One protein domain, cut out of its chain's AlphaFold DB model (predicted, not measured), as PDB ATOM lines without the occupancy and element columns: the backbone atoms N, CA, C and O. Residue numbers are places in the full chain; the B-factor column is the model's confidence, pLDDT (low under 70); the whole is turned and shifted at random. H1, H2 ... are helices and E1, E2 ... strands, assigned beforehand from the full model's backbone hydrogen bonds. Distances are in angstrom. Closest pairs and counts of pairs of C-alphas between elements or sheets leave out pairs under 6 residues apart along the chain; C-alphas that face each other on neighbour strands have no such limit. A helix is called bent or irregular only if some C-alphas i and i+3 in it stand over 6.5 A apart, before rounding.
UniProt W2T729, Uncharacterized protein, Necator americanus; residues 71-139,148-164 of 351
ATOM      1  N   THR A  71       5.881  35.088 -48.714       59.41
ATOM      2  CA  THR A  71       5.476  36.045 -47.690       59.41
ATOM      3  C   THR A  71       4.153  35.599 -47.115       59.41
ATOM      4  O   THR A  71       3.415  34.816 -47.723       59.41
ATOM      5  N   ASP A  72       3.833  36.085 -45.933       60.94
ATOM      6  CA  ASP A  72       2.513  35.869 -45.392       60.94
ATOM      7  C   ASP A  72       1.456  36.870 -45.878       60.94
ATOM      8  O   ASP A  72       1.739  37.726 -46.713       60.94
ATOM      9  N   GLU A  73       0.222  36.729 -45.374       67.88
ATOM     10  CA  GLU A  73      -0.918  37.612 -45.675       67.88
ATOM     11  C   GLU A  73      -0.635  39.097 -45.377       67.88
ATOM     12  O   GLU A  73      -1.237  39.962 -46.008       67.88
ATOM     13  N   ASP A  74       0.310  39.385 -44.476       65.88
ATOM     14  CA  ASP A  74       0.727  40.733 -44.085       65.88
ATOM     15  C   ASP A  74       2.001  41.192 -44.834       65.88
ATOM     16  O   ASP A  74       2.549  42.258 -44.551       65.88
ATOM     17  N   GLY A  75       2.491  40.401 -45.800       63.31
ATOM     18  CA  GLY A  75       3.682  40.700 -46.601       63.31
ATOM     19  C   GLY A  75       5.013  40.428 -45.890       63.31
ATOM     20  O   GLY A  75       6.060  40.897 -46.341       63.31
ATOM     21  N   ILE A  76       5.004  39.680 -44.784       62.44
ATOM     22  CA  ILE A  76       6.197  39.393 -43.986       62.44
ATOM     23  C   ILE A  76       6.932  38.162 -44.549       62.44
ATOM     24  O   ILE A  76       6.303  37.115 -44.719       62.44
ATOM     25  N   PRO A  77       8.256  38.228 -44.804       63.16
ATOM     26  CA  PRO A  77       9.018  37.088 -45.314       63.16
ATOM     27  C   PRO A  77       9.050  35.905 -44.340       63.16
ATOM     28  O   PRO A  77       9.216  36.086 -43.129       63.16
ATOM     29  N   TYR A  78       8.982  34.687 -44.875       66.19
ATOM     30  CA  TYR A  78       9.288  33.481 -44.106       66.19
ATOM     31  C   TYR A  78      10.805  33.247 -44.013       66.19
ATOM     32  O   TYR A  78      11.580  33.626 -44.894       66.19
ATOM     33  N   ARG A  79      11.249  32.630 -42.915       69.88
ATOM     34  CA  ARG A  79      12.630  32.166 -42.715       69.88
ATOM     35  C   ARG A  79      12.603  30.808 -42.043       69.88
ATOM     36  O   ARG A  79      11.805  30.595 -41.146       69.88
ATOM     37  N   ASP A  80      13.565  29.959 -42.371       77.06
ATOM     38  CA  ASP A  80      13.682  28.644 -41.725       77.06
ATOM     39  C   ASP A  80      14.736  28.622 -40.612       77.06
ATOM     40  O   ASP A  80      14.969  27.588 -39.988       77.06
ATOM     41  N   THR A  81      15.405  29.754 -40.359       82.00
ATOM     42  CA  THR A  81      16.567  29.837 -39.464       82.00
ATOM     43  C   THR A  81      16.565  31.071 -38.564       82.00
ATOM     44  O   THR A  81      16.136  32.145 -38.988       82.00
ATOM     45  N   ILE A  82      17.165  30.953 -37.376       84.69
ATOM     46  CA  ILE A  82      17.335  32.016 -36.376       84.69
ATOM     47  C   ILE A  82      18.751  32.035 -35.794       84.69
ATOM     48  O   ILE A  82      19.366  30.995 -35.569       84.69
ATOM     49  N   SER A  83      19.285  33.235 -35.553       81.25
ATOM     50  CA  SER A  83      20.594  33.414 -34.914       81.25
ATOM     51  C   SER A  83      20.479  33.271 -33.397       81.25
ATOM     52  O   SER A  83      19.649  33.929 -32.773       81.25
ATOM     53  N   THR A  84      21.340  32.451 -32.795       85.50
ATOM     54  CA  THR A  84      21.335  32.130 -31.357       85.50
ATOM     55  C   THR A  84      22.756  32.076 -30.790       85.50
ATOM     56  O   THR A  84      23.737  32.188 -31.528       85.50
ATOM     57  N   ALA A  85      22.891  31.836 -29.482       82.88
ATOM     58  CA  ALA A  85      24.184  31.585 -28.837       82.88
ATOM     59  C   ALA A  85      24.923  30.348 -29.393       82.88
ATOM     60  O   ALA A  85      26.144  30.263 -29.278       82.88
ATOM     61  N   LYS A  86      24.200  29.404 -30.013       85.81
ATOM     62  CA  LYS A  86      24.758  28.204 -30.663       85.81
ATOM     63  C   LYS A  86      25.017  28.397 -32.163       85.81
ATOM     64  O   LYS A  86      25.359  27.441 -32.849       85.81
ATOM     65  N   GLY A  87      24.884  29.626 -32.664       80.56
ATOM     66  CA  GLY A  87      24.991  29.958 -34.082       80.56
ATOM     67  C   GLY A  87      23.630  30.056 -34.768       80.56
ATOM     68  O   GLY A  87      22.595  30.235 -34.118       80.56
ATOM     69  N   LEU A  88      23.644  29.986 -36.099       79.31
ATOM     70  CA  LEU A  88      22.435  29.973 -36.920       79.31
ATOM     71  C   LEU A  88      21.810  28.571 -36.864       79.31
ATOM     72  O   LEU A  88      22.434  27.611 -37.306       79.31
ATOM     73  N   VAL A  89      20.601  28.464 -36.317       85.94
ATOM     74  CA  VAL A  89      19.878  27.194 -36.124       85.94
ATOM     75  C   VAL A  89      18.539  27.222 -36.847       85.94
ATOM     76  O   VAL A  89      18.041  28.297 -37.178       85.94
ATOM     77  N   THR A  90      17.946  26.057 -37.094       90.25
ATOM     78  CA  THR A  90      16.636  25.967 -37.763       90.25
ATOM     79  C   THR A  90      15.483  26.292 -36.814       90.25
ATOM     80  O   THR A  90      15.603  26.156 -35.593       90.25
ATOM     81  N   TYR A  91      14.332  26.686 -37.361       90.88
ATOM     82  CA  TYR A  91      13.123  26.850 -36.557       90.88
ATOM     83  C   TYR A  91      12.608  25.530 -35.964       90.88
ATOM     84  O   TYR A  91      12.161  25.532 -34.824       90.88
ATOM     85  N   ASP A  92      12.794  24.391 -36.632       91.94
ATOM     86  CA  ASP A  92      12.480  23.074 -36.049       91.94
ATOM     87  C   ASP A  92      13.356  22.735 -34.834       91.94
ATOM     88  O   ASP A  92      12.953  22.030 -33.904       91.94
ATOM     89  N   GLU A  93      14.605  23.195 -34.838       94.50
ATOM     90  CA  GLU A  93      15.507  23.032 -33.705       94.50
ATOM     91  C   GLU A  93      15.102  23.928 -32.534       94.50
ATOM     92  O   GLU A  93      15.034  23.442 -31.400       94.50
ATOM     93  N   ILE A  94      14.818  25.211 -32.788       94.69
ATOM     94  CA  ILE A  94      14.435  26.141 -31.721       94.69
ATOM     95  C   ILE A  94      13.051  25.804 -31.153       94.69
ATOM     96  O   ILE A  94      12.843  25.926 -29.946       94.69
ATOM     97  N   ASP A  95      12.133  25.306 -31.985       94.12
ATOM     98  CA  ASP A  95      10.817  24.855 -31.546       94.12
ATOM     99  C   ASP A  95      10.951  23.701 -30.556       94.12
ATOM    100  O   ASP A  95      10.523  23.812 -29.411       94.12
ATOM    101  N   ARG A  96      11.682  22.644 -30.926       95.81
ATOM    102  CA  ARG A  96      11.885  21.477 -30.055       95.81
ATOM    103  C   ARG A  96      12.656  21.781 -28.777       95.81
ATOM    104  O   ARG A  96      12.369  21.184 -27.744       95.81
ATOM    105  N   ASN A  97      13.660  22.655 -28.840       95.81
ATOM    106  CA  ASN A  97      14.590  22.843 -27.727       95.81
ATOM    107  C   ASN A  97      14.293  24.065 -26.855       95.81
ATOM    108  O   ASN A  97      14.831  24.145 -25.750       95.81
ATOM    109  N   VAL A  98      13.474  25.012 -27.317       95.56
ATOM    110  CA  VAL A  98      13.160  26.242 -26.577       95.56
ATOM    111  C   VAL A  98      11.659  26.455 -26.462       95.56
ATOM    112  O   VAL A  98      11.171  26.545 -25.340       95.56
ATOM    113  N   PHE A  99      10.905  26.502 -27.560       95.81
ATOM    114  CA  PHE A  99       9.476  26.830 -27.478       95.81
ATOM    115  C   PHE A  99       8.655  25.705 -26.847       95.81
ATOM    116  O   PHE A  99       7.961  25.936 -25.855       95.81
ATOM    117  N   HIS A 100       8.809  24.480 -27.340       95.38
ATOM    118  CA  HIS A 100       8.036  23.325 -26.900       95.38
ATOM    119  C   HIS A 100       8.241  22.985 -25.415       95.38
ATOM    120  O   HIS A 100       7.248  22.763 -24.718       95.38
ATOM    121  N   PRO A 101       9.475  23.021 -24.866       94.56
ATOM    122  CA  PRO A 101       9.697  22.870 -23.427       94.56
ATOM    123  C   PRO A 101       9.062  23.977 -22.574       94.56
ATOM    124  O   PRO A 101       8.814  23.760 -21.393       94.56
ATOM    125  N   ASN A 102       8.782  25.145 -23.162       93.25
ATOM    126  CA  ASN A 102       8.152  26.288 -22.499       93.25
ATOM    127  C   ASN A 102       6.656  26.431 -22.848       93.25
ATOM    128  O   ASN A 102       6.091  27.502 -22.658       93.25
ATOM    129  N   ASN A 103       6.001  25.359 -23.322       95.19
ATOM    130  CA  ASN A 103       4.571  25.318 -23.671       95.19
ATOM    131  C   ASN A 103       4.169  26.203 -24.873       95.19
ATOM    132  O   ASN A 103       3.004  26.573 -25.028       95.19
ATOM    133  N   TYR A 104       5.115  26.494 -25.764       96.88
ATOM    134  CA  TYR A 104       4.879  27.200 -27.021       96.88
ATOM    135  C   TYR A 104       5.184  26.308 -28.222       96.88
ATOM    136  O   TYR A 104       5.980  25.383 -28.134       96.88
ATOM    137  N   ARG A 105       4.583  26.614 -29.365       95.44
ATOM    138  CA  ARG A 105       4.935  26.027 -30.659       95.44
ATOM    139  C   ARG A 105       4.930  27.094 -31.737       95.44
ATOM    140  O   ARG A 105       4.093  27.999 -31.694       95.44
ATOM    141  N   ILE A 106       5.808  26.974 -32.722       91.81
ATOM    142  CA  ILE A 106       5.760  27.805 -33.924       91.81
ATOM    143  C   ILE A 106       4.521  27.413 -34.731       91.81
ATOM    144  O   ILE A 106       4.393  26.286 -35.199       91.81
ATOM    145  N   VAL A 107       3.601  28.362 -34.909       91.44
ATOM    146  CA  VAL A 107       2.480  28.220 -35.853       91.44
ATOM    147  C   VAL A 107       2.818  28.808 -37.216       91.44
ATOM    148  O   VAL A 107       2.186  28.462 -38.209       91.44
ATOM    149  N   LYS A 108       3.800  29.718 -37.265       85.81
ATOM    150  CA  LYS A 108       4.214  30.386 -38.496       85.81
ATOM    151  C   LYS A 108       5.682  30.829 -38.426       85.81
ATOM    152  O   LYS A 108       6.021  31.596 -37.521       85.81
ATOM    153  N   PRO A 109       6.535  30.422 -39.379       83.19
ATOM    154  CA  PRO A 109       7.953  30.781 -39.400       83.19
ATOM    155  C   PRO A 109       8.218  32.194 -39.975       83.19
ATOM    156  O   PRO A 109       8.987  32.372 -40.916       83.19
ATOM    157  N   SER A 110       7.545  33.215 -39.433       79.94
ATOM    158  CA  SER A 110       7.663  34.620 -39.861       79.94
ATOM    159  C   SER A 110       8.973  35.284 -39.406       79.94
ATOM    160  O   SER A 110       9.488  34.987 -38.330       79.94
ATOM    161  N   PHE A 111       9.491  36.234 -40.191       69.69
ATOM    162  CA  PHE A 111      10.674  37.045 -39.866       69.69
ATOM    163  C   PHE A 111      10.295  38.479 -39.437       69.69
ATOM    164  O   PHE A 111       9.395  39.062 -40.021       69.69
ATOM    165  N   PRO A 112      10.984  39.128 -38.479       68.62
ATOM    166  CA  PRO A 112      12.114  38.636 -37.691       68.62
ATOM    167  C   PRO A 112      11.714  37.767 -36.494       68.62
ATOM    168  O   PRO A 112      12.592  37.221 -35.828       68.62
ATOM    169  N   ILE A 113      10.415  37.642 -36.211       82.62
ATOM    170  CA  ILE A 113       9.889  36.939 -35.038       82.62
ATOM    171  C   ILE A 113       8.878  35.882 -35.507       82.62
ATOM    172  O   ILE A 113       7.894  36.254 -36.156       82.62
ATOM    173  N   PRO A 114       9.069  34.591 -35.169       89.38
ATOM    174  CA  PRO A 114       8.106  33.555 -35.515       89.38
ATOM    175  C   PRO A 114       6.812  33.750 -34.721       89.38
ATOM    176  O   PRO A 114       6.834  34.097 -33.537       89.38
ATOM    177  N   LYS A 115       5.665  33.491 -35.352       89.44
ATOM    178  CA  LYS A 115       4.381  33.478 -34.648       89.44
ATOM    179  C   LYS A 115       4.284  32.184 -33.853       89.44
ATOM    180  O   LYS A 115       4.380  31.093 -34.420       89.44
ATOM    181  N   LEU A 116       4.056  32.320 -32.553       94.06
ATOM    182  CA  LEU A 116       3.862  31.202 -31.640       94.06
ATOM    183  C   LEU A 116       2.393  31.080 -31.234       94.06
ATOM    184  O   LEU A 116       1.647  32.060 -31.249       94.06
ATOM    185  N   ASP A 117       2.008  29.884 -30.815       95.44
ATOM    186  CA  ASP A 117       0.804  29.641 -30.020       95.44
ATOM    187  C   ASP A 117       1.150  28.698 -28.865       95.44
ATOM    188  O   ASP A 117       2.227  28.095 -28.841       95.44
ATOM    189  N   PHE A 118       0.251  28.567 -27.899       96.19
ATOM    190  CA  PHE A 118       0.423  27.601 -26.827       96.19
ATOM    191  C   PHE A 118       0.233  26.175 -27.347       96.19
ATOM    192  O   PHE A 118      -0.623  25.911 -28.194       96.19
ATOM    193  N   ILE A 119       1.001  25.237 -26.797       96.44
ATOM    194  CA  ILE A 119       0.714  23.806 -26.974       96.44
ATOM    195  C   ILE A 119      -0.547  23.455 -26.190       96.44
ATOM    196  O   ILE A 119      -1.475  22.854 -26.726       96.44
ATOM    197  N   SER A 120      -0.597  23.893 -24.932       95.94
ATOM    198  CA  SER A 120      -1.781  23.847 -24.084       95.94
ATOM    199  C   SER A 120      -2.023  25.228 -23.496       95.94
ATOM    200  O   SER A 120      -1.221  25.729 -22.707       95.94
ATOM    201  N   ARG A 121      -3.107  25.887 -23.908       95.50
ATOM    202  CA  ARG A 121      -3.409  27.245 -23.451       95.50
ATOM    203  C   ARG A 121      -3.692  27.230 -21.940       95.50
ATOM    204  O   ARG A 121      -4.651  26.577 -21.528       95.50
ATOM    205  N   PRO A 122      -2.904  27.941 -21.114       93.38
ATOM    206  CA  PRO A 122      -3.117  27.936 -19.676       93.38
ATOM    207  C   PRO A 122      -4.357  28.765 -19.310       93.38
ATOM    208  O   PRO A 122      -4.675  29.759 -19.969       93.38
ATOM    209  N   THR A 123      -5.065  28.364 -18.252       96.69
ATOM    210  CA  THR A 123      -6.141  29.177 -17.671       96.69
ATOM    211  C   THR A 123      -5.541  30.284 -16.811       96.69
ATOM    212  O   THR A 123      -4.460  30.120 -16.245       96.69
ATOM    213  N   CYS A 124      -6.248  31.409 -16.671       95.94
ATOM    214  CA  CYS A 124      -5.802  32.478 -15.777       95.94
ATOM    215  C   CYS A 124      -5.600  31.959 -14.347       95.94
ATOM    216  O   CYS A 124      -4.592  32.276 -13.731       95.94
ATOM    217  N   GLU A 125      -6.523  31.125 -13.859       97.12
ATOM    218  CA  GLU A 125      -6.434  30.481 -12.544       97.12
ATOM    219  C   GLU A 125      -5.103  29.744 -12.374       97.12
ATOM    220  O   GLU A 125      -4.336  30.094 -11.482       97.12
ATOM    221  N   LYS A 126      -4.760  28.839 -13.298       93.31
ATOM    222  CA  LYS A 126      -3.518  28.065 -13.218       93.31
ATOM    223  C   LYS A 126      -2.267  28.946 -13.254       93.31
ATOM    224  O   LYS A 126      -1.344  28.729 -12.477       93.31
ATOM    225  N   VAL A 127      -2.243  29.969 -14.116       94.75
ATOM    226  CA  VAL A 127      -1.116  30.921 -14.188       94.75
ATOM    227  C   VAL A 127      -0.915  31.639 -12.854       94.75
ATOM    228  O   VAL A 127       0.218  31.765 -12.387       94.75
ATOM    229  N   PHE A 128      -1.999  32.120 -12.239       96.62
ATOM    230  CA  PHE A 128      -1.914  32.826 -10.963       96.62
ATOM    231  C   PHE A 128      -1.580  31.889  -9.800       96.62
ATOM    232  O   PHE A 128      -0.835  32.301  -8.915       96.62
ATOM    233  N   GLU A 129      -2.077  30.652  -9.802       96.56
ATOM    234  CA  GLU A 129      -1.706  29.631  -8.817       96.56
ATOM    235  C   GLU A 129      -0.204  29.330  -8.854       96.56
ATOM    236  O   GLU A 129       0.461  29.475  -7.828       96.56
ATOM    237  N   ASP A 130       0.338  29.006 -10.035       93.81
ATOM    238  CA  ASP A 130       1.764  28.696 -10.214       93.81
ATOM    239  C   ASP A 130       2.645  29.883  -9.796       93.81
ATOM    240  O   ASP A 130       3.658  29.730  -9.107       93.81
ATOM    241  N   TRP A 131       2.238  31.101 -10.166       94.69
ATOM    242  CA  TRP A 131       2.954  32.311  -9.772       94.69
ATOM    243  C   TRP A 131       2.908  32.545  -8.257       94.69
ATOM    244  O   TRP A 131       3.933  32.868  -7.653       94.69
ATOM    245  N   LEU A 132       1.740  32.374  -7.626       95.62
ATOM    246  CA  LEU A 132       1.565  32.559  -6.183       95.62
ATOM    247  C   LEU A 132       2.349  31.527  -5.373       95.62
ATOM    248  O   LEU A 132       2.868  31.880  -4.313       95.62
ATOM    249  N   GLU A 133       2.438  30.285  -5.849       95.31
ATOM    250  CA  GLU A 133       3.246  29.235  -5.228       95.31
ATOM    251  C   GLU A 133       4.720  29.656  -5.152       95.31
ATOM    252  O   GLU A 133       5.319  29.634  -4.075       95.31
ATOM    253  N   ILE A 134       5.281  30.143  -6.264       91.56
ATOM    254  CA  ILE A 134       6.668  30.627  -6.323       91.56
ATOM    255  C   ILE A 134       6.846  31.885  -5.463       91.56
ATOM    256  O   ILE A 134       7.795  31.975  -4.684       91.56
ATOM    257  N   ALA A 135       5.931  32.854  -5.573       90.12
ATOM    258  CA  ALA A 135       6.025  34.138  -4.876       90.12
ATOM    259  C   ALA A 135       5.916  34.012  -3.347       90.12
ATOM    260  O   ALA A 135       6.503  34.814  -2.621       90.12
ATOM    261  N   LYS A 136       5.170  33.015  -2.851       92.69
ATOM    262  CA  LYS A 136       5.056  32.696  -1.416       92.69
ATOM    263  C   LYS A 136       6.147  31.747  -0.918       92.69
ATOM    264  O   LYS A 136       6.225  31.504   0.287       92.69
ATOM    265  N   GLY A 137       6.960  31.198  -1.819       88.56
ATOM    266  CA  GLY A 137       8.085  30.344  -1.473       88.56
ATOM    267  C   GLY A 137       9.120  31.067  -0.598       88.56
ATOM    268  O   GLY A 137       9.174  32.299  -0.566       88.56
ATOM    269  N   PRO A 138       9.965  30.320   0.132       84.50
ATOM    270  CA  PRO A 138      10.993  30.911   0.975       84.50
ATOM    271  C   PRO A 138      11.995  31.698   0.123       84.50
ATOM    272  O   PRO A 138      12.759  31.128  -0.657       84.50
ATOM    273  N   ALA A 139      12.014  33.019   0.299       76.94
ATOM    274  CA  ALA A 139      13.050  33.859  -0.278       76.94
ATOM    275  C   ALA A 139      14.385  33.596   0.447       76.94
ATOM    276  O   ALA A 139      14.408  33.497   1.679       76.94
ATOM    277  N   ARG A 148      23.305  29.710 -10.454       78.88
ATOM    278  CA  ARG A 148      24.099  28.509 -10.148       78.88
ATOM    279  C   ARG A 148      24.462  27.805 -11.451       78.88
ATOM    280  O   ARG A 148      23.639  27.719 -12.356       78.88
ATOM    281  N   ASN A 149      25.672  27.255 -11.555       75.38
ATOM    282  CA  ASN A 149      26.128  26.612 -12.796       75.38
ATOM    283  C   ASN A 149      25.185  25.499 -13.281       75.38
ATOM    284  O   ASN A 149      24.985  25.369 -14.484       75.38
ATOM    285  N   SER A 150      24.572  24.751 -12.359       87.19
ATOM    286  CA  SER A 150      23.579  23.714 -12.668       87.19
ATOM    287  C   SER A 150      22.284  24.256 -13.282       87.19
ATOM    288  O   SER A 150      21.592  23.527 -13.978       87.19
ATOM    289  N   GLU A 151      21.952  25.523 -13.038       87.31
ATOM    290  CA  GLU A 151      20.697  26.155 -13.462       87.31
ATOM    291  C   GLU A 151      20.876  27.013 -14.721       87.31
ATOM    292  O   GLU A 151      19.905  27.295 -15.418       87.31
ATOM    293  N   LYS A 152      22.113  27.404 -15.056       82.88
ATOM    294  CA  LYS A 152      22.414  28.319 -16.170       82.88
ATOM    295  C   LYS A 152      21.748  27.940 -17.485       82.88
ATOM    296  O   LYS A 152      21.210  28.816 -18.145       82.88
ATOM    297  N   ASN A 153      21.761  26.661 -17.860       86.44
ATOM    298  CA  ASN A 153      21.137  26.228 -19.109       86.44
ATOM    299  C   ASN A 153      19.643  26.559 -19.140       86.44
ATOM    300  O   ASN A 153      19.180  27.089 -20.142       86.44
ATOM    301  N   ALA A 154      18.911  26.323 -18.047       88.88
ATOM    302  CA  ALA A 154      17.488  26.643 -17.972       88.88
ATOM    303  C   ALA A 154      17.244  28.159 -18.078       88.88
ATOM    304  O   ALA A 154      16.398  28.593 -18.856       88.88
ATOM    305  N   TYR A 155      18.046  28.969 -17.378       87.25
ATOM    306  CA  TYR A 155      17.974  30.435 -17.463       87.25
ATOM    307  C   TYR A 155      18.331  30.982 -18.854       87.25
ATOM    308  O   TYR A 155      17.860  32.051 -19.235       87.25
ATOM    309  N   LEU A 156      19.164  30.266 -19.611       90.75
ATOM    310  CA  LEU A 156      19.662  30.685 -20.920       90.75
ATOM    311  C   LEU A 156      18.939  29.998 -22.081       90.75
ATOM    312  O   LEU A 156      19.553  29.694 -23.108       90.75
ATOM    313  N   LEU A 157      17.644  29.709 -21.912       92.88
ATOM    314  CA  LEU A 157      16.814  29.046 -22.923       92.88
ATOM    315  C   LEU A 157      17.490  27.776 -23.459       92.88
ATOM    316  O   LEU A 157      17.730  27.656 -24.652       92.88
ATOM    317  N   ASN A 158      17.900  26.866 -22.577       92.56
ATOM    318  CA  ASN A 158      18.663  25.652 -22.903       92.56
ATOM    319  C   ASN A 158      19.994  25.915 -23.646       92.56
ATOM    320  O   ASN A 158      20.456  25.119 -24.477       92.56
ATOM    321  N   GLY A 159      20.625  27.048 -23.323       88.38
ATOM    322  CA  GLY A 159      21.891  27.512 -23.888       88.38
ATOM    323  C   GLY A 159      21.769  28.166 -25.266       88.38
ATOM    324  O   GLY A 159      22.785  28.311 -25.939       88.38
ATOM    325  N   TYR A 160      20.558  28.508 -25.716       91.81
ATOM    326  CA  TYR A 160      20.333  29.231 -26.975       91.81
ATOM    327  C   TYR A 160      20.359  30.757 -26.797       91.81
ATOM    328  O   TYR A 160      20.528  31.474 -27.785       91.81
ATOM    329  N   SER A 161      20.263  31.273 -25.566       86.69
ATOM    330  CA  SER A 161      20.537  32.682 -25.264       86.69
ATOM    331  C   SER A 161      21.902  32.869 -24.598       86.69
ATOM    332  O   SER A 161      22.513  31.933 -24.079       86.69
ATOM    333  N   VAL A 162      22.423  34.091 -24.674       76.75
ATOM    334  CA  VAL A 162      23.753  34.436 -24.169       76.75
ATOM    335  C   VAL A 162      23.665  35.035 -22.769       76.75
ATOM    336  O   VAL A 162      22.904  35.968 -22.516       76.75
ATOM    337  N   GLU A 163      24.494  34.536 -21.852       67.81
ATOM    338  CA  GLU A 163      24.797  35.260 -20.619       67.81
ATOM    339  C   GLU A 163      25.837  36.330 -20.958       67.81
ATOM    340  O   GLU A 163      27.031  36.040 -21.070       67.81
ATOM    341  N   HIS A 164      25.403  37.575 -21.142       61.94
ATOM    342  CA  HIS A 164      26.338  38.682 -21.301       61.94
ATOM    343  C   HIS A 164      27.044  38.941 -19.970       61.94
ATOM    344  O   HIS A 164      26.524  39.604 -19.077       61.94
TER     345      HIS A 164
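AT A GLANCE: This is residues 71 to 139 and 148 to 164 of the 351 residues of an uncharacterized protein of Necator americanus (UniProt W2T729). One helix, H1, lies in the middle of a loose body, with the hairpin E3 and E4 along one side of it and the small hairpin E1 and E2 by its first end. The stretch with the short helix H3 lies on the other side of H1 from E3 and E4, and residues 123 to 139, which include the helix H2, stick out as a free arm. The printed part has 86 residues with four named strands and three named helices, in the order E1, E2, H1, E3, E4, H2, H3; it has two sheets of two strands, E1 - E2 and E3 - E4, both antiparallel, and its class is mixed, helices and strands. The whole is loose, with a radius of gyration of the C-alphas of 15.9 A and spans of 48 by 33 by 19 A.

HOW THE PARTS SIT: E1, residues 81 to 84, and E2, residues 87 to 90, form a hairpin with an angle of 145 degrees between their directions; N 82 and O 89 are 2.8 A apart, within hydrogen-bond range. H1, residues 91 to 102, follows E2 by a tight link with no residue between them. The closest C-alphas of E1 and H1 are those of Thr 81 and Tyr 91, 5.4 A apart. E3, residues 104 to 108, comes closest to H1 at the C-alphas of Arg 105 and Phe 99, 5.6 A apart. E3 forms a hairpin with E4, residues 115 to 118, at 142 degrees; N 105 and O 117 are 2.8 A apart and N 117 and O 105 are 2.9 A apart, within hydrogen-bond range. H1 and E4 are near each other, with 6 pairs of C-alphas within 10 A. H2, residues 124 to 135, and H3, residues 152 to 155, are apart from each other and from H1. In H2 every O i to N i+4 pair is within hydrogen-bond range, in H1 5 of 8 are, and H3 is too short for such a pair.

IN THESE COORDINATES: E1 begins at C-alpha 81, (16.567, 29.837, -39.464). H1 is 14.9 A long and irregular, but only just: C-alphas 97 and 100 are 6.6 A apart. E3 is 11.9 A long. H2 is 16.2 A long and begins at C-alpha 124, (-5.802, 32.478, -15.777). H3 ends at C-alpha 155, (17.974, 30.435, -17.463).

THE WHOLE: The two C-alphas farthest apart, those of Thr 71 and Pro 138, are 49.2 A apart. Residues 140 to 147 are not printed, and C-alphas 139 and 148 are 15.8 A apart across this cut, which lies in the link from H2 to H3. Of the links that are printed whole, E3 to E4 is short and the others are tight. The mean pLDDT of the printed part is 86.2; residues 71 to 79, 111 to 112 and 163 to 164 are under 70.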